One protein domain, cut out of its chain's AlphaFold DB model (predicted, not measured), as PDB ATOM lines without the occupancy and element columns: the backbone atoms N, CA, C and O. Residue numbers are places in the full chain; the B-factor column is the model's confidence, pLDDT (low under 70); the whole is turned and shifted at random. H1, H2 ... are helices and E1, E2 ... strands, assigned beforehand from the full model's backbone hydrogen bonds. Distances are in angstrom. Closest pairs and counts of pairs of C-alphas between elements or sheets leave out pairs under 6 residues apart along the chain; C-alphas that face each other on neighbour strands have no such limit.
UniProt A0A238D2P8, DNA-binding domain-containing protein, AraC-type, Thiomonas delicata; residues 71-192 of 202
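This is residues 71 to 192 of the 202 residues of the protein "DNA-binding domain-containing protein, AraC-type" of Thiomonas delicata (UniProt A0A238D2P8). A twisted four-stranded sheet is covered on one face by two long helices, H2 over E1 and H3 over E4, while its other face is bare of named helices. H1 packs on H2 and on residues 146 to 150 of H3, and H4 sits close to H3, off the sheet. There are 122 residues printed, with four named helices and four named strands in the order H1 H2 E1 E2 H3 E3 H4 E4; the class is mixed. The antiparallel sheet runs E1, E2, E4, E3; the whole is compact, with a radius of gyration of the C-alphas of 13.6 A and spans of 34 by 32 by 32 A.

H1 is residues 80 to 86, beginning at C-alpha 80 (88.688, -6.750, -220.515). H2, residues 91 to 105, is 20.7 A long from first to last C-alpha. E1, residues 109 to 115, measures 19.2 A and E2, residues 118 to 124, 19.4 A. H3, residues 133 to 151, measures 27.8 A. E3 is residues 159 to 162, H4 residues 170 to 176, and E4 residues 186 to 191, ending at C-alpha 191 (82.390, -29.254, -231.969).

In the hairpin E1 and E2, N 113 and O 120 are within hydrogen-bond range at 2.8 A; between the antiparallel neighbours E2 and E4, N 121 and O 188 are within hydrogen-bond range at 2.8 A, and between the antiparallel neighbours E4 and E3, N 161 and O 187 are within hydrogen-bond range at 2.8 A. H2 and H3 are on the same face, two layers with the sheet, at heights of 8.7 A and 9.8 A; the closest C-alphas are Ala 99 and Leu 110 for H2 and E1, 4.9 A, and Leu 140 and Val 188 for H3 and E4, 6.3 A. E2, H3, E3 form a split strand-helix-strand unit, two strands running the same way with E4 between them, its crossover right-handed. H1 and H2, a helical hairpin, touch at a shallow tilt of 18 degrees, opposite ways, closest at the C-alphas of Ala 85 and Ala 94, 4.1 A. H3 and H4 are close but not clearly touching, with the C-alphas of Val 144 and Leu 176 closest at 7.8 A. Every O i to N i+4 pair is within hydrogen-bond range in H1 and H4, with 10 of 11 in H2 and 14 of 15 in H3.

The two C-alphas farthest apart, those of Gly 128 and Glu 153, are 36.8 A apart. The printed part has no cut and no long link. Mean pLDDT of the printed part is 89.8, and residues 75 to 78 are under 70.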
ATOM      1  N   ARG A  71      96.371 -13.473-236.676       87.50
ATOM      2  CA  ARG A  71      97.621 -14.004-236.106       87.50
ATOM      3  C   ARG A  71      98.275 -13.079-235.079       87.50
ATOM      4  O   ARG A  71      99.096 -13.556-234.298       87.50
ATOM      5  N   THR A  72      97.956 -11.784-235.074       81.69
ATOM      6  CA  THR A  72      98.467 -10.847-234.060       81.69
ATOM      7  C   THR A  72      97.614 -10.815-232.799       81.69
ATOM      8  O   THR A  72      98.047 -10.226-231.811       81.69
ATOM      9  N   ILE A  73      96.429 -11.435-232.801       77.00
ATOM     10  CA  ILE A  73      95.609 -11.568-231.595       77.00
ATOM     11  C   ILE A  73      96.366 -12.452-230.604       77.00
ATOM     12  O   ILE A  73      96.681 -13.606-230.898       77.00
ATOM     13  N   ARG A  74      96.655 -11.907-229.422       70.31
ATOM     14  CA  ARG A  74      97.324 -12.633-228.342       70.31
ATOM     15  C   ARG A  74      96.544 -12.499-227.041       70.31
ATOM     16  O   ARG A  74      95.768 -11.563-226.867       70.31
ATOM     17  N   SER A  75      96.797 -13.400-226.093       58.25
ATOM     18  CA  SER A  75      96.251 -13.306-224.732       58.25
ATOM     19  C   SER A  75      96.651 -12.015-224.017       58.25
ATOM     20  O   SER A  75      95.917 -11.542-223.154       58.25
ATOM     21  N   GLU A  76      97.789 -11.426-224.391       56.34
ATOM     22  CA  GLU A  76      98.292 -10.175-223.815       56.34
ATOM     23  C   GLU A  76      97.592  -8.933-224.388       56.34
ATOM     24  O   GLU A  76      97.881  -7.816-223.964       56.34
ATOM     25  N   SER A  77      96.660  -9.091-225.335       61.62
ATOM     26  CA  SER A  77      95.756  -8.013-225.723       61.62
ATOM     27  C   SER A  77      94.856  -7.708-224.520       61.62
ATOM     28  O   SER A  77      93.841  -8.370-224.325       61.62
ATOM     29  N   PHE A  78      95.260  -6.743-223.682       53.28
ATOM     30  CA  PHE A  78      94.606  -6.292-222.440       53.28
ATOM     31  C   PHE A  78      93.211  -5.666-222.665       53.28
ATOM     32  O   PHE A  78      92.904  -4.576-222.187       53.28
ATOM     33  N   LEU A  79      92.339  -6.347-223.403       70.06
ATOM     34  CA  LEU A  79      90.942  -5.998-223.572       70.06
ATOM     35  C   LEU A  79      90.140  -6.768-222.514       70.06
ATOM     36  O   LEU A  79      90.073  -8.000-222.589       70.06
ATOM     37  N   PRO A  80      89.489  -6.088-221.547       76.56
ATOM     38  CA  PRO A  80      88.688  -6.750-220.515       76.56
ATOM     39  C   PRO A  80      87.686  -7.801-221.041       76.56
ATOM     40  O   PRO A  80      87.551  -8.850-220.413       76.56
ATOM     41  N   PRO A  81      87.020  -7.606-222.199       81.00
ATOM     42  CA  PRO A  81      86.131  -8.617-222.774       81.00
ATOM     43  C   PRO A  81      86.844  -9.881-223.249       81.00
ATOM     44  O   PRO A  81      86.287 -10.969-223.119       81.00
ATOM     45  N   LEU A  82      88.066  -9.757-223.778       81.56
ATOM     46  CA  LEU A  82      88.856 -10.915-224.188       81.56
ATOM     47  C   LEU A  82      89.265 -11.724-222.957       81.56
ATOM     48  O   LEU A  82      89.079 -12.934-222.936       81.56
ATOM     49  N   PHE A  83      89.716 -11.053-221.895       81.44
ATOM     50  CA  PHE A  83      90.009 -11.711-220.621       81.44
ATOM     51  C   PHE A  83      88.771 -12.408-220.043       81.44
ATOM     52  O   PHE A  83      88.829 -13.576-219.665       81.44
ATOM     53  N   ALA A  84      87.620 -11.729-220.047       85.38
ATOM     54  CA  ALA A  84      86.365 -12.330-219.621       85.38
ATOM     55  C   ALA A  84      86.016 -13.563-220.469       85.38
ATOM     56  O   ALA A  84      85.580 -14.565-219.920       85.38
ATOM     57  N   ALA A  85      86.226 -13.536-221.784       86.75
ATOM     58  CA  ALA A  85      86.009 -14.705-222.631       86.75
ATOM     59  C   ALA A  85      86.987 -15.855-222.313       86.75
ATOM     60  O   ALA A  85      86.561 -17.003-222.238       86.75
ATOM     61  N   LEU A  86      88.265 -15.556-222.068       84.38
ATOM     62  CA  LEU A  86      89.301 -16.547-221.744       84.38
ATOM     63  C   LEU A  86      89.153 -17.159-220.340       84.38
ATOM     64  O   LEU A  86      89.652 -18.254-220.101       84.38
ATOM     65  N   CYS A  87      88.456 -16.483-219.425       83.88
ATOM     66  CA  CYS A  87      88.093 -17.004-218.102       83.88
ATOM     67  C   CYS A  87      86.698 -17.660-218.077       83.88
ATOM     68  O   CYS A  87      86.081 -17.781-217.015       83.88
ATOM     69  N   SER A  88      86.134 -18.000-219.235       86.69
ATOM     70  CA  SER A  88      84.877 -18.746-219.321       86.69
ATOM     71  C   SER A  88      85.110 -20.251-219.169       86.69
ATOM     72  O   SER A  88      86.158 -20.741-219.580       86.69
ATOM     73  N   PRO A  89      84.126 -20.997-218.640       81.44
ATOM     74  CA  PRO A  89      84.240 -22.447-218.465       81.44
ATOM     75  C   PRO A  89      84.241 -23.233-219.788       81.44
ATOM     76  O   PRO A  89      84.696 -24.371-219.837       81.44
ATOM     77  N   ASP A  90      83.716 -22.647-220.863       83.44
ATOM     78  CA  ASP A  90      83.654 -23.259-222.187       83.44
ATOM     79  C   ASP A  90      83.572 -22.192-223.293       83.44
ATOM     80  O   ASP A  90      83.422 -20.987-223.037       83.44
ATOM     81  N   LEU A  91      83.691 -22.649-224.544       83.19
ATOM     82  CA  LEU A  91      83.647 -21.788-225.724       83.19
ATOM     83  C   LEU A  91      82.283 -21.109-225.911       83.19
ATOM     84  O   LEU A  91      82.233 -19.988-226.414       83.19
ATOM     85  N   PHE A  92      81.187 -21.746-225.497       86.94
ATOM     86  CA  PHE A  92      79.845 -21.187-225.629       86.94
ATOM     87  C   PHE A  92      79.688 -19.938-224.751       86.94
ATOM     88  O   PHE A  92      79.339 -18.862-225.245       86.94
ATOM     89  N   VAL A  93      80.054 -20.030-223.470       87.06
ATOM     90  CA  VAL A  93      80.042 -18.895-222.536       87.06
ATOM     91  C   VAL A  93      81.051 -17.823-222.962       87.06
ATOM     92  O   VAL A  93      80.751 -16.628-222.881       87.06
ATOM     93  N   ALA A  94      82.230 -18.213-223.463       88.81
ATOM     94  CA  ALA A  94      83.201 -17.276-224.033       88.81
ATOM     95  C   ALA A  94      82.612 -16.484-225.211       88.81
ATOM     96  O   ALA A  94      82.661 -15.252-225.209       88.81
ATOM     97  N   ALA A  95      81.998 -17.172-226.173       89.12
ATOM     98  CA  ALA A  95      81.383 -16.559-227.344       89.12
ATOM     99  C   ALA A  95      80.222 -15.629-226.963       89.12
ATOM    100  O   ALA A  95      80.125 -14.529-227.501       89.12
ATOM    101  N   GLN A  96      79.396 -15.996-225.977       90.44
ATOM    102  CA  GLN A  96      78.325 -15.121-225.483       90.44
ATOM    103  C   GLN A  96      78.856 -13.827-224.847       90.44
ATOM    104  O   GLN A  96      78.251 -12.762-225.000       90.44
ATOM    105  N   ARG A  97      79.987 -13.891-224.129       90.75
ATOM    106  CA  ARG A  97      80.641 -12.694-223.570       90.75
ATOM    107  C   ARG A  97      81.156 -11.780-224.682       90.75
ATOM    108  O   ARG A  97      80.942 -10.570-224.615       90.75
ATOM    109  N   ILE A  98      81.762 -12.354-225.722       90.56
ATOM    110  CA  ILE A  98      82.191 -11.603-226.908       90.56
ATOM    111  C   ILE A  98      81.002 -10.986-227.641       90.56
ATOM    112  O   ILE A  98      81.080  -9.816-227.999       90.56
ATOM    113  N   ALA A  99      79.899 -11.717-227.819       90.31
ATOM    114  CA  ALA A  99      78.713 -11.216-228.510       90.31
ATOM    115  C   ALA A  99      78.181  -9.923-227.875       90.31
ATOM    116  O   ALA A  99      77.979  -8.923-228.562       90.31
ATOM    117  N   LYS A 100      78.063  -9.904-226.541       87.12
ATOM    118  CA  LYS A 100      77.647  -8.710-225.784       87.12
ATOM    119  C   LYS A 100      78.605  -7.536-225.960       87.12
ATOM    120  O   LYS A 100      78.164  -6.395-226.025       87.12
ATOM    121  N   PHE A 101      79.908  -7.801-226.006       86.19
ATOM    122  CA  PHE A 101      80.905  -6.756-226.201       86.19
ATOM    123  C   PHE A 101      80.873  -6.192-227.621       86.19
ATOM    124  O   PHE A 101      80.854  -4.975-227.792       86.19
ATOM    125  N   LYS A 102      80.839  -7.059-228.637       85.81
ATOM    126  CA  LYS A 102      80.870  -6.656-230.043       85.81
ATOM    127  C   LYS A 102      79.696  -5.753-230.413       85.81
ATOM    128  O   LYS A 102      79.952  -4.729-231.030       85.81
ATOM    129  N   ALA A 103      78.491  -6.025-229.909       82.69
ATOM    130  CA  ALA A 103      77.326  -5.154-230.099       82.69
ATOM    131  C   ALA A 103      77.531  -3.704-229.591       82.69
ATOM    132  O   ALA A 103      76.828  -2.781-230.004       82.69
ATOM    133  N   LEU A 104      78.498  -3.475-228.689       77.94
ATOM    134  CA  LEU A 104      78.832  -2.148-228.158       77.94
ATOM    135  C   LEU A 104      79.953  -1.442-228.936       77.94
ATOM    136  O   LEU A 104      80.002  -0.208-228.944       77.94
ATOM    137  N   VAL A 105      80.866  -2.192-229.562       78.88
ATOM    138  CA  VAL A 105      82.111  -1.645-230.144       78.88
ATOM    139  C   VAL A 105      82.255  -1.831-231.650       78.88
ATOM    140  O   VAL A 105      83.136  -1.223-232.253       78.88
ATOM    141  N   ALA A 106      81.411  -2.649-232.267       85.25
ATOM    142  CA  ALA A 106      81.421  -2.908-233.696       85.25
ATOM    143  C   ALA A 106      79.983  -2.948-234.233       85.25
ATOM    144  O   ALA A 106      79.084  -3.374-233.510       85.25
ATOM    145  N   PRO A 107      79.755  -2.532-235.492       88.75
ATOM    146  CA  PRO A 107      78.437  -2.515-236.128       88.75
ATOM    147  C   PRO A 107      77.912  -3.904-236.498       88.75
ATOM    148  O   PRO A 107      77.504  -4.129-237.629       88.75
ATOM    149  N   MET A 108      77.945  -4.847-235.559       91.50
ATOM    150  CA  MET A 108      77.540  -6.228-235.778       91.50
ATOM    151  C   MET A 108      76.965  -6.879-234.528       91.50
ATOM    152  O   MET A 108      77.358  -6.554-233.404       91.50
ATOM    153  N   ASP A 109      76.127  -7.879-234.765       92.12
ATOM    154  CA  ASP A 109      75.618  -8.790-233.755       92.12
ATOM    155  C   ASP A 109      76.195 -10.189-233.957       92.12
ATOM    156  O   ASP A 109      76.520 -10.614-235.071       92.12
ATOM    157  N   LEU A 110      76.326 -10.912-232.846       94.00
ATOM    158  CA  LEU A 110      76.744 -12.306-232.835       94.00
ATOM    159  C   LEU A 110      75.658 -13.146-232.161       94.00
ATOM    160  O   LEU A 110      75.301 -12.901-231.007       94.00
ATOM    161  N   ALA A 111      75.191 -14.177-232.855       94.31
ATOM    162  CA  ALA A 111      74.343 -15.214-232.291       94.31
ATOM    163  C   ALA A 111      75.189 -16.458-231.994       94.31
ATOM    164  O   ALA A 111      75.931 -16.934-232.852       94.31
ATOM    165  N   VAL A 112      75.070 -16.991-230.775       94.06
ATOM    166  CA  VAL A 112      75.704 -18.255-230.381       94.06
ATOM    167  C   VAL A 112      74.618 -19.313-230.283       94.06
ATOM    168  O   VAL A 112      73.704 -19.192-229.469       94.06
ATOM    169  N   ILE A 113      74.711 -20.328-231.133       93.94
ATOM    170  CA  ILE A 113      73.688 -21.351-231.329       93.94
ATOM    171  C   ILE A 113      74.300 -22.697-230.954       93.94
ATOM    172  O   ILE A 113      75.317 -23.095-231.518       93.94
ATOM    173  N   GLU A 114      73.694 -23.396-229.998       90.56
ATOM    174  CA  GLU A 114      74.090 -24.755-229.631       90.56
ATOM    175  C   GLU A 114      73.093 -25.754-230.220       90.56
ATOM    176  O   GLU A 114      71.906 -25.735-229.896       90.56
ATOM    177  N   GLU A 115      73.571 -26.636-231.094       86.44
ATOM    178  CA  GLU A 115      72.739 -27.632-231.767       86.44
ATOM    179  C   GLU A 115      73.491 -28.948-231.938       86.44
ATOM    180  O   GLU A 115      74.600 -28.982-232.470       86.44
ATOM    181  N   ARG A 116      72.861 -30.064-231.540       85.38
ATOM    182  CA  ARG A 116      73.299 -31.438-231.867       85.38
ATOM    183  C   ARG A 116      74.796 -31.706-231.618       85.38
ATOM    184  O   ARG A 116      75.449 -32.364-232.423       85.38
ATOM    185  N   GLY A 117      75.341 -31.206-230.507       88.00
ATOM    186  CA  GLY A 117      76.760 -31.385-230.171       88.00
ATOM    187  C   GLY A 117      77.710 -30.460-230.936       88.00
ATOM    188  O   GLY A 117      78.900 -30.754-231.041       88.00
ATOM    189  N   THR A 118      77.209 -29.341-231.457       92.44
ATOM    190  CA  THR A 118      77.999 -28.277-232.079       92.44
ATOM    191  C   THR A 118      77.656 -26.922-231.475       92.44
ATOM    192  O   THR A 118      76.550 -26.717-230.976       92.44
ATOM    193  N   VAL A 119      78.614 -26.000-231.541       93.50
ATOM    194  CA  VAL A 119      78.428 -24.588-231.199       93.50
ATOM    195  C   VAL A 119      78.728 -23.769-232.445       93.50
ATOM    196  O   VAL A 119      79.860 -23.766-232.931       93.50
ATOM    197  N   ALA A 120      77.719 -23.085-232.970       95.19
ATOM    198  CA  ALA A 120      77.846 -22.171-234.090       95.19
ATOM    199  C   ALA A 120      77.841 -20.719-233.605       95.19
ATOM    200  O   ALA A 120      77.048 -20.338-232.745       95.19
ATOM    201  N   ILE A 121      78.724 -19.909-234.178       96.50
ATOM    202  CA  ILE A 121      78.767 -18.462-233.988       96.50
ATOM    203  C   ILE A 121      78.428 -17.833-235.333       96.50
ATOM    204  O   ILE A 121      79.185 -17.984-236.295       96.50
ATOM    205  N   GLU A 122      77.278 -17.175-235.402       97.06
ATOM    206  CA  GLU A 122      76.779 -16.499-236.597       97.06
ATOM    207  C   GLU A 122      76.871 -14.982-236.428       97.06
ATOM    208  O   GLU A 122      76.553 -14.452-235.365       97.06
ATOM    209  N   PHE A 123      77.320 -14.299-237.478       96.06
ATOM    210  CA  PHE A 123      77.567 -12.862-237.497       96.06
ATOM    211  C   PHE A 123      76.568 -12.170-238.419       96.06
ATOM    212  O   PHE A 123      76.382 -12.581-239.571       96.06
ATOM    213  N   THR A 124      75.976 -11.082-237.941       95.06
ATOM    214  CA  THR A 124      75.044 -10.255-238.709       95.06
ATOM    215  C   THR A 124      75.402  -8.777-238.593       95.06
ATOM    216  O   THR A 124      75.937  -8.321-237.588       95.06
ATOM    217  N   TRP A 125      75.102  -8.020-239.646       92.06
ATOM    218  CA  TRP A 125      75.295  -6.571-239.712       92.06
ATOM    219  C   TRP A 125      73.926  -5.940-239.981       92.06
ATOM    220  O   TRP A 125      73.528  -5.841-241.143       92.06
ATOM    221  N   PRO A 126      73.153  -5.634-238.925       81.62
ATOM    222  CA  PRO A 126      71.741  -5.269-239.057       81.62
ATOM    223  C   PRO A 126      71.529  -3.867-239.638       81.62
ATOM    224  O   PRO A 126      70.516  -3.627-240.293       81.62
ATOM    225  N   ASP A 127      72.483  -2.957-239.422       74.50
ATOM    226  CA  ASP A 127      72.353  -1.539-239.739       74.50
ATOM    227  C   ASP A 127      73.413  -1.077-240.750       74.50
ATOM    228  O   ASP A 127      74.608  -1.326-240.583       74.50
ATOM    229  N   GLY A 128      72.977  -0.302-241.749       76.94
ATOM    230  CA  GLY A 128      73.863   0.382-242.693       76.94
ATOM    231  C   GLY A 128      74.190  -0.415-243.968       76.94
ATOM    232  O   GLY A 128      73.481  -1.360-244.321       76.94
ATOM    233  N   PRO A 129      75.217   0.009-244.729       84.94
ATOM    234  CA  PRO A 129      75.673  -0.685-245.924       84.94
ATOM    235  C   PRO A 129      76.293  -2.042-245.557       84.94
ATOM    236  O   PRO A 129      76.683  -2.261-244.409       84.94
ATOM    237  N   PRO A 130      76.420  -2.968-246.527       89.81
ATOM    238  CA  PRO A 130      77.075  -4.242-246.269       89.81
ATOM    239  C   PRO A 130      78.519  -4.023-245.785       89.81
ATOM    240  O   PRO A 130      79.207  -3.140-246.308       89.81
ATOM    241  N   PRO A 131      79.005  -4.833-244.829       94.62
ATOM    242  CA  PRO A 131      80.363  -4.702-244.321       94.62
ATOM    243  C   PRO A 131      81.405  -5.040-245.402       94.62
ATOM    244  O   PRO A 131      81.132  -5.840-246.310       94.62
ATOM    245  N   PRO A 132      82.640  -4.524-245.276       95.44
ATOM    246  CA  PRO A 132      83.762  -4.964-246.094       95.44
ATOM    247  C   PRO A 132      83.984  -6.473-245.940       95.44
ATOM    248  O   PRO A 132      83.964  -7.010-244.830       95.44
ATOM    249  N   ALA A 133      84.234  -7.181-247.045       95.50
ATOM    250  CA  ALA A 133      84.407  -8.637-247.011       95.50
ATOM    251  C   ALA A 133      85.594  -9.065-246.125       95.50
ATOM    252  O   ALA A 133      85.537 -10.093-245.455       95.50
ATOM    253  N   SER A 134      86.649  -8.252-246.084       95.94
ATOM    254  CA  SER A 134      87.823  -8.451-245.237       95.94
ATOM    255  C   SER A 134      87.503  -8.339-243.743       95.94
ATOM    256  O   SER A 134      88.029  -9.128-242.958       95.94
ATOM    257  N   LEU A 135      86.598  -7.433-243.348       95.38
ATOM    258  CA  LEU A 135      86.117  -7.314-241.967       95.38
ATOM    259  C   LEU A 135      85.374  -8.581-241.555       95.38
ATOM    260  O   LEU A 135      85.686  -9.176-240.528       95.38
ATOM    261  N   VAL A 136      84.448  -9.036-242.401       97.00
ATOM    262  CA  VAL A 136      83.709 -10.283-242.176       97.00
ATOM    263  C   VAL A 136      84.672 -11.455-241.993       97.00
ATOM    264  O   VAL A 136      84.560 -12.205-241.029       97.00
ATOM    265  N   VAL A 137      85.638 -11.614-242.903       97.62
ATOM    266  CA  VAL A 137      86.627 -12.695-242.817       97.62
ATOM    267  C   VAL A 137      87.446 -12.580-241.536       97.62
ATOM    268  O   VAL A 137      87.648 -13.591-240.871       97.62
ATOM    269  N   MET A 138      87.876 -11.378-241.148       95.81
ATOM    270  CA  MET A 138      88.620 -11.181-239.905       95.81
ATOM    271  C   MET A 138      87.828 -11.660-238.688       95.81
ATOM    272  O   MET A 138      88.379 -12.381-237.862       95.81
ATOM    273  N   GLU A 139      86.538 -11.337-238.604       95.69
ATOM    274  CA  GLU A 139      85.688 -11.739-237.477       95.69
ATOM    275  C   GLU A 139      85.475 -13.263-237.408       95.69
ATOM    276  O   GLU A 139      85.510 -13.853-236.325       95.69
ATOM    277  N   LEU A 140      85.370 -13.935-238.562       97.38
ATOM    278  CA  LEU A 140      85.361 -15.404-238.624       97.38
ATOM    279  C   LEU A 140      86.682 -15.994-238.100       97.38
ATOM    280  O   LEU A 140      86.687 -16.978-237.360       97.38
ATOM    281  N   LEU A 141      87.820 -15.389-238.449       96.69
ATOM    282  CA  LEU A 141      89.125 -15.830-237.953       96.69
ATOM    283  C   LEU A 141      89.323 -15.510-236.465       96.69
ATOM    284  O   LEU A 141      89.961 -16.294-235.761       96.69
ATOM    285  N   PHE A 142      88.766 -14.395-235.984       93.19
ATOM    286  CA  PHE A 142      88.846 -13.947-234.595       93.19
ATOM    287  C   PHE A 142      88.274 -14.996-233.642       93.19
ATOM    288  O   PHE A 142      88.919 -15.334-232.652       93.19
ATOM    289  N   VAL A 143      87.105 -15.572-233.941       93.38
ATOM    290  CA  VAL A 143      86.508 -16.587-233.053       93.38
ATOM    291  C   VAL A 143      87.292 -17.897-233.038       93.38
ATOM    292  O   VAL A 143      87.363 -18.559-232.004       93.38
ATOM    293  N   VAL A 144      87.952 -18.249-234.144       95.19
ATOM    294  CA  VAL A 144      88.871 -19.396-234.181       95.19
ATOM    295  C   VAL A 144      90.130 -19.099-233.367       95.19
ATOM    296  O   VAL A 144      90.558 -19.942-232.580       95.19
ATOM    297  N   ALA A 145      90.700 -17.897-233.499       92.69
ATOM    298  CA  ALA A 145      91.831 -17.459-232.682       92.69
ATOM    299  C   ALA A 145      91.470 -17.478-231.188       92.69
ATOM    300  O   ALA A 145      92.230 -18.000-230.376       92.69
ATOM    301  N   LEU A 146      90.280 -16.994-230.828       89.62
ATOM    302  CA  LEU A 146      89.757 -17.024-229.465       89.62
ATOM    303  C   LEU A 146      89.655 -18.446-228.912       89.62
ATOM    304  O   LEU A 146      90.132 -18.702-227.807       89.62
ATOM    305  N   ALA A 147      89.072 -19.372-229.678       90.88
ATOM    306  CA  ALA A 147      88.956 -20.768-229.271       90.88
ATOM    307  C   ALA A 147      90.336 -21.395-229.025       90.88
ATOM    308  O   ALA A 147      90.550 -22.041-227.999       90.88
ATOM    309  N   ARG A 148      91.300 -21.149-229.920       92.00
ATOM    310  CA  ARG A 148      92.687 -21.619-229.777       92.00
ATOM    311  C   ARG A 148      93.381 -21.022-228.558       92.00
ATOM    312  O   ARG A 148      94.042 -21.744-227.824       92.00
ATOM    313  N   MET A 149      93.202 -19.728-228.298       87.88
ATOM    314  CA  MET A 149      93.775 -19.075-227.116       87.88
ATOM    315  C   MET A 149      93.184 -19.616-225.811       87.88
ATOM    316  O   MET A 149      93.933 -19.900-224.878       87.88
ATOM    317  N   GLY A 150      91.858 -19.770-225.743       84.44
ATOM    318  CA  GLY A 150      91.177 -20.273-224.550       84.44
ATOM    319  C   GLY A 150      91.556 -21.719-224.238       84.44
ATOM    320  O   GLY A 150      91.887 -22.047-223.103       84.44
ATOM    321  N   THR A 151      91.571 -22.579-225.255       86.00
ATOM    322  CA  THR A 151      91.888 -24.008-225.090       86.00
ATOM    323  C   THR A 151      93.384 -24.305-225.015       86.00
ATOM    324  O   THR A 151      93.779 -25.300-224.414       86.00
ATOM    325  N   ARG A 152      94.227 -23.432-225.581       87.12
ATOM    326  CA  ARG A 152      95.650 -23.681-225.872       87.12
ATOM    327  C   ARG A 152      95.882 -24.874-226.806       87.12
ATOM    328  O   ARG A 152      96.962 -25.459-226.801       87.12
ATOM    329  N   GLU A 153      94.889 -25.204-227.625       88.75
ATOM    330  CA  GLU A 153      94.944 -26.278-228.613       88.75
ATOM    331  C   GLU A 153      94.792 -25.724-230.034       88.75
ATOM    332  O   GLU A 153      94.240 -24.641-230.251       88.75
ATOM    333  N   GLU A 154      95.244 -26.486-231.032       90.88
ATOM    334  CA  GLU A 154      95.011 -26.174-232.445       90.88
ATOM    335  C   GLU A 154      93.568 -26.530-232.843       90.88
ATOM    336  O   GLU A 154      93.310 -27.439-233.631       90.88
ATOM    337  N   ILE A 155      92.601 -25.803-232.278       93.56
ATOM    338  CA  ILE A 155      91.184 -25.984-232.588       93.56
ATOM    339  C   ILE A 155      90.947 -25.732-234.078       93.56
ATOM    340  O   ILE A 155      91.305 -24.677-234.622       93.56
ATOM    341  N   ARG A 156      90.306 -26.706-234.726       95.38
ATOM    342  CA  ARG A 156      89.806 -26.613-236.097       95.38
ATOM    343  C   ARG A 156      88.281 -26.529-236.053       95.38
ATOM    344  O   ARG A 156      87.663 -27.368-235.392       95.38
ATOM    345  N   PRO A 157      87.658 -25.527-236.695       96.75
ATOM    346  CA  PRO A 157      86.211 -25.532-236.859       96.75
ATOM    347  C   PRO A 157      85.776 -26.735-237.710       96.75
ATOM    348  O   PRO A 157      86.586 -27.369-238.380       96.75
ATOM    349  N   ILE A 158      84.486 -27.053-237.681       96.44
ATOM    350  CA  ILE A 158      83.846 -28.052-238.549       96.44
ATOM    351  C   ILE A 158      83.410 -27.398-239.865       96.44
ATOM    352  O   ILE A 158      83.415 -28.033-240.917       96.44
ATOM    353  N   GLU A 159      83.036 -26.118-239.815       97.75
ATOM    354  CA  GLU A 159      82.579 -25.365-240.977       97.75
ATOM    355  C   GLU A 159      82.857 -23.870-240.800       97.75
ATOM    356  O   GLU A 159      82.737 -23.333-239.696       97.75
ATOM    357  N   VAL A 160      83.195 -23.201-241.904       98.50
ATOM    358  CA  VAL A 160      83.237 -21.740-241.996       98.50
ATOM    359  C   VAL A 160      82.494 -21.301-243.257       98.50
ATOM    360  O   VAL A 160      82.858 -21.705-244.365       98.50
ATOM    361  N   LEU A 161      81.462 -20.472-243.088       98.31
ATOM    362  CA  LEU A 161      80.630 -19.925-244.158       98.31
ATOM    363  C   LEU A 161      80.740 -18.405-244.226       98.31
ATOM    364  O   LEU A 161      80.810 -17.721-243.207       98.31
ATOM    365  N   THR A 162      80.700 -17.873-245.443       98.12
ATOM    366  CA  THR A 162      80.527 -16.440-245.699       98.12
ATOM    367  C   THR A 162      79.900 -16.211-247.070       98.12
ATOM    368  O   THR A 162      80.045 -17.029-247.976       98.12
ATOM    369  N   THR A 163      79.236 -15.078-247.283       96.94
ATOM    370  CA  THR A 163      78.645 -14.742-248.592       96.94
ATOM    371  C   THR A 163      79.698 -14.435-249.666       96.94
ATOM    372  O   THR A 163      79.444 -14.637-250.862       96.94
ATOM    373  N   ARG A 164      80.891 -13.982-249.246       96.56
ATOM    374  CA  ARG A 164      82.036 -13.616-250.098       96.56
ATOM    375  C   ARG A 164      83.344 -14.191-249.527       96.56
ATOM    376  O   ARG A 164      83.984 -13.522-248.716       96.56
ATOM    377  N   PRO A 165      83.733 -15.426-249.900       96.69
ATOM    378  CA  PRO A 165      85.008 -16.006-249.474       96.69
ATOM    379  C   PRO A 165      86.210 -15.163-249.936       96.69
ATOM    380  O   PRO A 165      86.121 -14.532-250.994       96.69
ATOM    381  N   PRO A 166      87.315 -15.127-249.165       95.81
ATOM    382  CA  PRO A 166      88.488 -14.337-249.518       95.81
ATOM    383  C   PRO A 166      89.243 -14.934-250.711       95.81
ATOM    384  O   PRO A 166      89.194 -16.139-250.963       95.81
ATOM    385  N   ALA A 167      89.992 -14.078-251.406       92.75
ATOM    386  CA  ALA A 167      90.951 -14.466-252.431       92.75
ATOM    387  C   ALA A 167      92.296 -13.768-252.147       92.75
ATOM    388  O   ALA A 167      92.292 -12.550-251.956       92.75
ATOM    389  N   PRO A 168      93.432 -14.491-252.132       94.62
ATOM    390  CA  PRO A 168      93.567 -15.944-252.331       94.62
ATOM    391  C   PRO A 168      93.001 -16.767-251.157       94.62
ATOM    392  O   PRO A 168      92.985 -16.292-250.026       94.62
ATOM    393  N   SER A 169      92.547 -18.001-251.409       95.38
ATOM    394  CA  SER A 169      91.928 -18.879-250.395       95.38
ATOM    395  C   SER A 169      92.932 -19.685-249.566       95.38
ATOM    396  O   SER A 169      92.725 -19.875-248.368       95.38
ATOM    397  N   ASP A 170      94.027 -20.135-250.181       97.19
ATOM    398  CA  ASP A 170      94.929 -21.145-249.608       97.19
ATOM    399  C   ASP A 170      95.518 -20.759-248.238       97.19
ATOM    400  O   ASP A 170      95.522 -21.600-247.336       97.19
ATOM    401  N   PRO A 171      95.951 -19.501-247.995       97.31
ATOM    402  CA  PRO A 171      96.484 -19.119-246.686       97.31
ATOM    403  C   PRO A 171      95.451 -19.226-245.556       97.31
ATOM    404  O   PRO A 171      95.801 -19.540-244.414       97.31
ATOM    405  N   TYR A 172      94.178 -18.969-245.865       97.75
ATOM    406  CA  TYR A 172      93.078 -19.072-244.909       97.75
ATOM    407  C   TYR A 172      92.743 -20.533-244.623       97.75
ATOM    408  O   TYR A 172      92.559 -20.895-243.463       97.75
ATOM    409  N   GLU A 173      92.731 -21.380-245.656       97.44
ATOM    410  CA  GLU A 173      92.533 -22.821-245.500       97.44
ATOM    411  C   GLU A 173      93.648 -23.456-244.669       97.44
ATOM    412  O   GLU A 173      93.360 -24.198-243.733       97.44
ATOM    413  N   GLN A 174      94.908 -23.092-244.915       96.88
ATOM    414  CA  GLN A 174      96.034 -23.555-244.105       96.88
ATOM    415  C   GLN A 174      95.887 -23.144-242.634       96.88
ATOM    416  O   GLN A 174      96.199 -23.922-241.735       96.88
ATOM    417  N   TYR A 175      95.413 -21.923-242.369       96.44
ATOM    418  CA  TYR A 175      95.206 -21.449-241.004       96.44
ATOM    419  C   TYR A 175      94.033 -22.143-240.304       96.44
ATOM    420  O   TYR A 175      94.117 -22.403-239.104       96.44
ATOM    421  N   LEU A 176      92.939 -22.420-241.015       97.25
ATOM    422  CA  LEU A 176      91.714 -23.001-240.454       97.25
ATOM    423  C   LEU A 176      91.738 -24.535-240.414       97.25
ATOM    424  O   LEU A 176      91.065 -25.134-239.580       97.25
ATOM    425  N   GLY A 177      92.513 -25.163-241.297       97.06
ATOM    426  CA  GLY A 177      92.473 -26.598-241.569       97.06
ATOM    427  C   GLY A 177      91.300 -27.030-242.457       97.06
ATOM    428  O   GLY A 177      91.070 -28.230-242.583       97.06
ATOM    429  N   LEU A 178      90.549 -26.078-243.024       97.75
ATOM    430  CA  LEU A 178      89.440 -26.300-243.956       97.75
ATOM    431  C   LEU A 178      89.164 -25.044-244.802       97.75
ATOM    432  O   LEU A 178      89.489 -23.936-244.360       97.75
ATOM    433  N   PRO A 179      88.541 -25.175-245.986       97.44
ATOM    434  CA  PRO A 179      88.221 -24.031-246.831       97.44
ATOM    435  C   PRO A 179      87.050 -23.217-246.279       97.44
ATOM    436  O   PRO A 179      86.044 -23.764-245.822       97.44
ATOM    437  N   ILE A 180      87.130 -21.894-246.424       98.12
ATOM    438  CA  ILE A 180      85.989 -20.999-246.209       98.12
ATOM    439  C   ILE A 180      85.022 -21.164-247.384       98.12
ATOM    440  O   ILE A 180      85.360 -20.849-248.526       98.12
ATOM    441  N   ARG A 181      83.806 -21.649-247.121       98.06
ATOM    442  CA  ARG A 181      82.812 -21.908-248.169       98.06
ATOM    443  C   ARG A 181      81.863 -20.734-248.346       98.06
ATOM    444  O   ARG A 181      81.561 -19.988-247.414       98.06
ATOM    445  N   ARG A 182      81.348 -20.598-249.570       98.06
ATOM    446  CA  ARG A 182      80.268 -19.654-249.843       98.06
ATOM    447  C   ARG A 182      78.969 -20.158-249.213       98.06
ATOM    448  O   ARG A 182      78.586 -21.298-249.453       98.06
ATOM    449  N   GLY A 183      78.290 -19.305-248.454       96.69
ATOM    450  CA  GLY A 183      77.009 -19.601-247.811       96.69
ATOM    451  C   GLY A 183      76.075 -18.391-247.784       96.69
ATOM    452  O   GLY A 183      76.451 -17.299-248.206       96.69
ATOM    453  N   GLY A 184      74.846 -18.597-247.300       95.19
ATOM    454  CA  GLY A 184      73.856 -17.527-247.109       95.19
ATOM    455  C   GLY A 184      74.054 -16.710-245.827       95.19
ATOM    456  O   GLY A 184      73.431 -15.666-245.679       95.19
ATOM    457  N   THR A 185      74.922 -17.170-244.924       95.62
ATOM    458  CA  THR A 185      75.236 -16.526-243.643       95.62
ATOM    459  C   THR A 185      76.751 -16.427-243.443       95.62
ATOM    460  O   THR A 185      77.537 -16.999-244.207       95.62
ATOM    461  N   HIS A 186      77.163 -15.676-242.420       97.75
ATOM    462  CA  HIS A 186      78.546 -15.585-241.958       97.75
ATOM    463  C   HIS A 186      78.667 -16.376-240.662       97.75
ATOM    464  O   HIS A 186      78.125 -15.956-239.645       97.75
ATOM    465  N   ARG A 187      79.315 -17.541-240.690       97.69
ATOM    466  CA  ARG A 187      79.224 -18.500-239.582       97.69
ATOM    467  C   ARG A 187      80.504 -19.296-239.391       97.69
ATOM    468  O   ARG A 187      81.104 -19.732-240.371       97.69
ATOM    469  N   VAL A 188      80.867 -19.548-238.136       98.00
ATOM    470  CA  VAL A 188      81.872 -20.548-237.749       98.00
ATOM    471  C   VAL A 188      81.220 -21.578-236.841       98.00
ATOM    472  O   VAL A 188      80.597 -21.211-235.849       98.00
ATOM    473  N   THR A 189      81.385 -22.858-237.157       96.75
ATOM    474  CA  THR A 189      80.828 -23.964-236.368       96.75
ATOM    475  C   THR A 189      81.952 -24.778-235.745       96.75
ATOM    476  O   THR A 189      82.869 -25.200-236.447       96.75
ATOM    477  N   PHE A 190      81.870 -25.043-234.445       95.25
ATOM    478  CA  PHE A 190      82.800 -25.877-233.683       95.25
ATOM    479  C   PHE A 190      82.100 -27.124-233.139       95.25
ATOM    480  O   PHE A 190      80.881 -27.145-232.967       95.25
ATOM    481  N   SER A 191      82.881 -28.153-232.805       91.56
ATOM    482  CA  SER A 191      82.390 -29.254-231.969       91.56
ATOM    483  C   SER A 191      82.094 -28.743-230.556       91.56
ATOM    484  O   SER A 191      82.901 -28.005-229.991       91.56
ATOM    485  N   ALA A 192      81.000 -29.191-229.937       82.56
ATOM    486  CA  ALA A 192      80.709 -28.897-228.530       82.56
ATOM    487  C   ALA A 192      81.710 -29.562-227.561       82.56
ATOM    488  O   ALA A 192      81.736 -29.249-226.375       82.56
TER     489      ALA A 192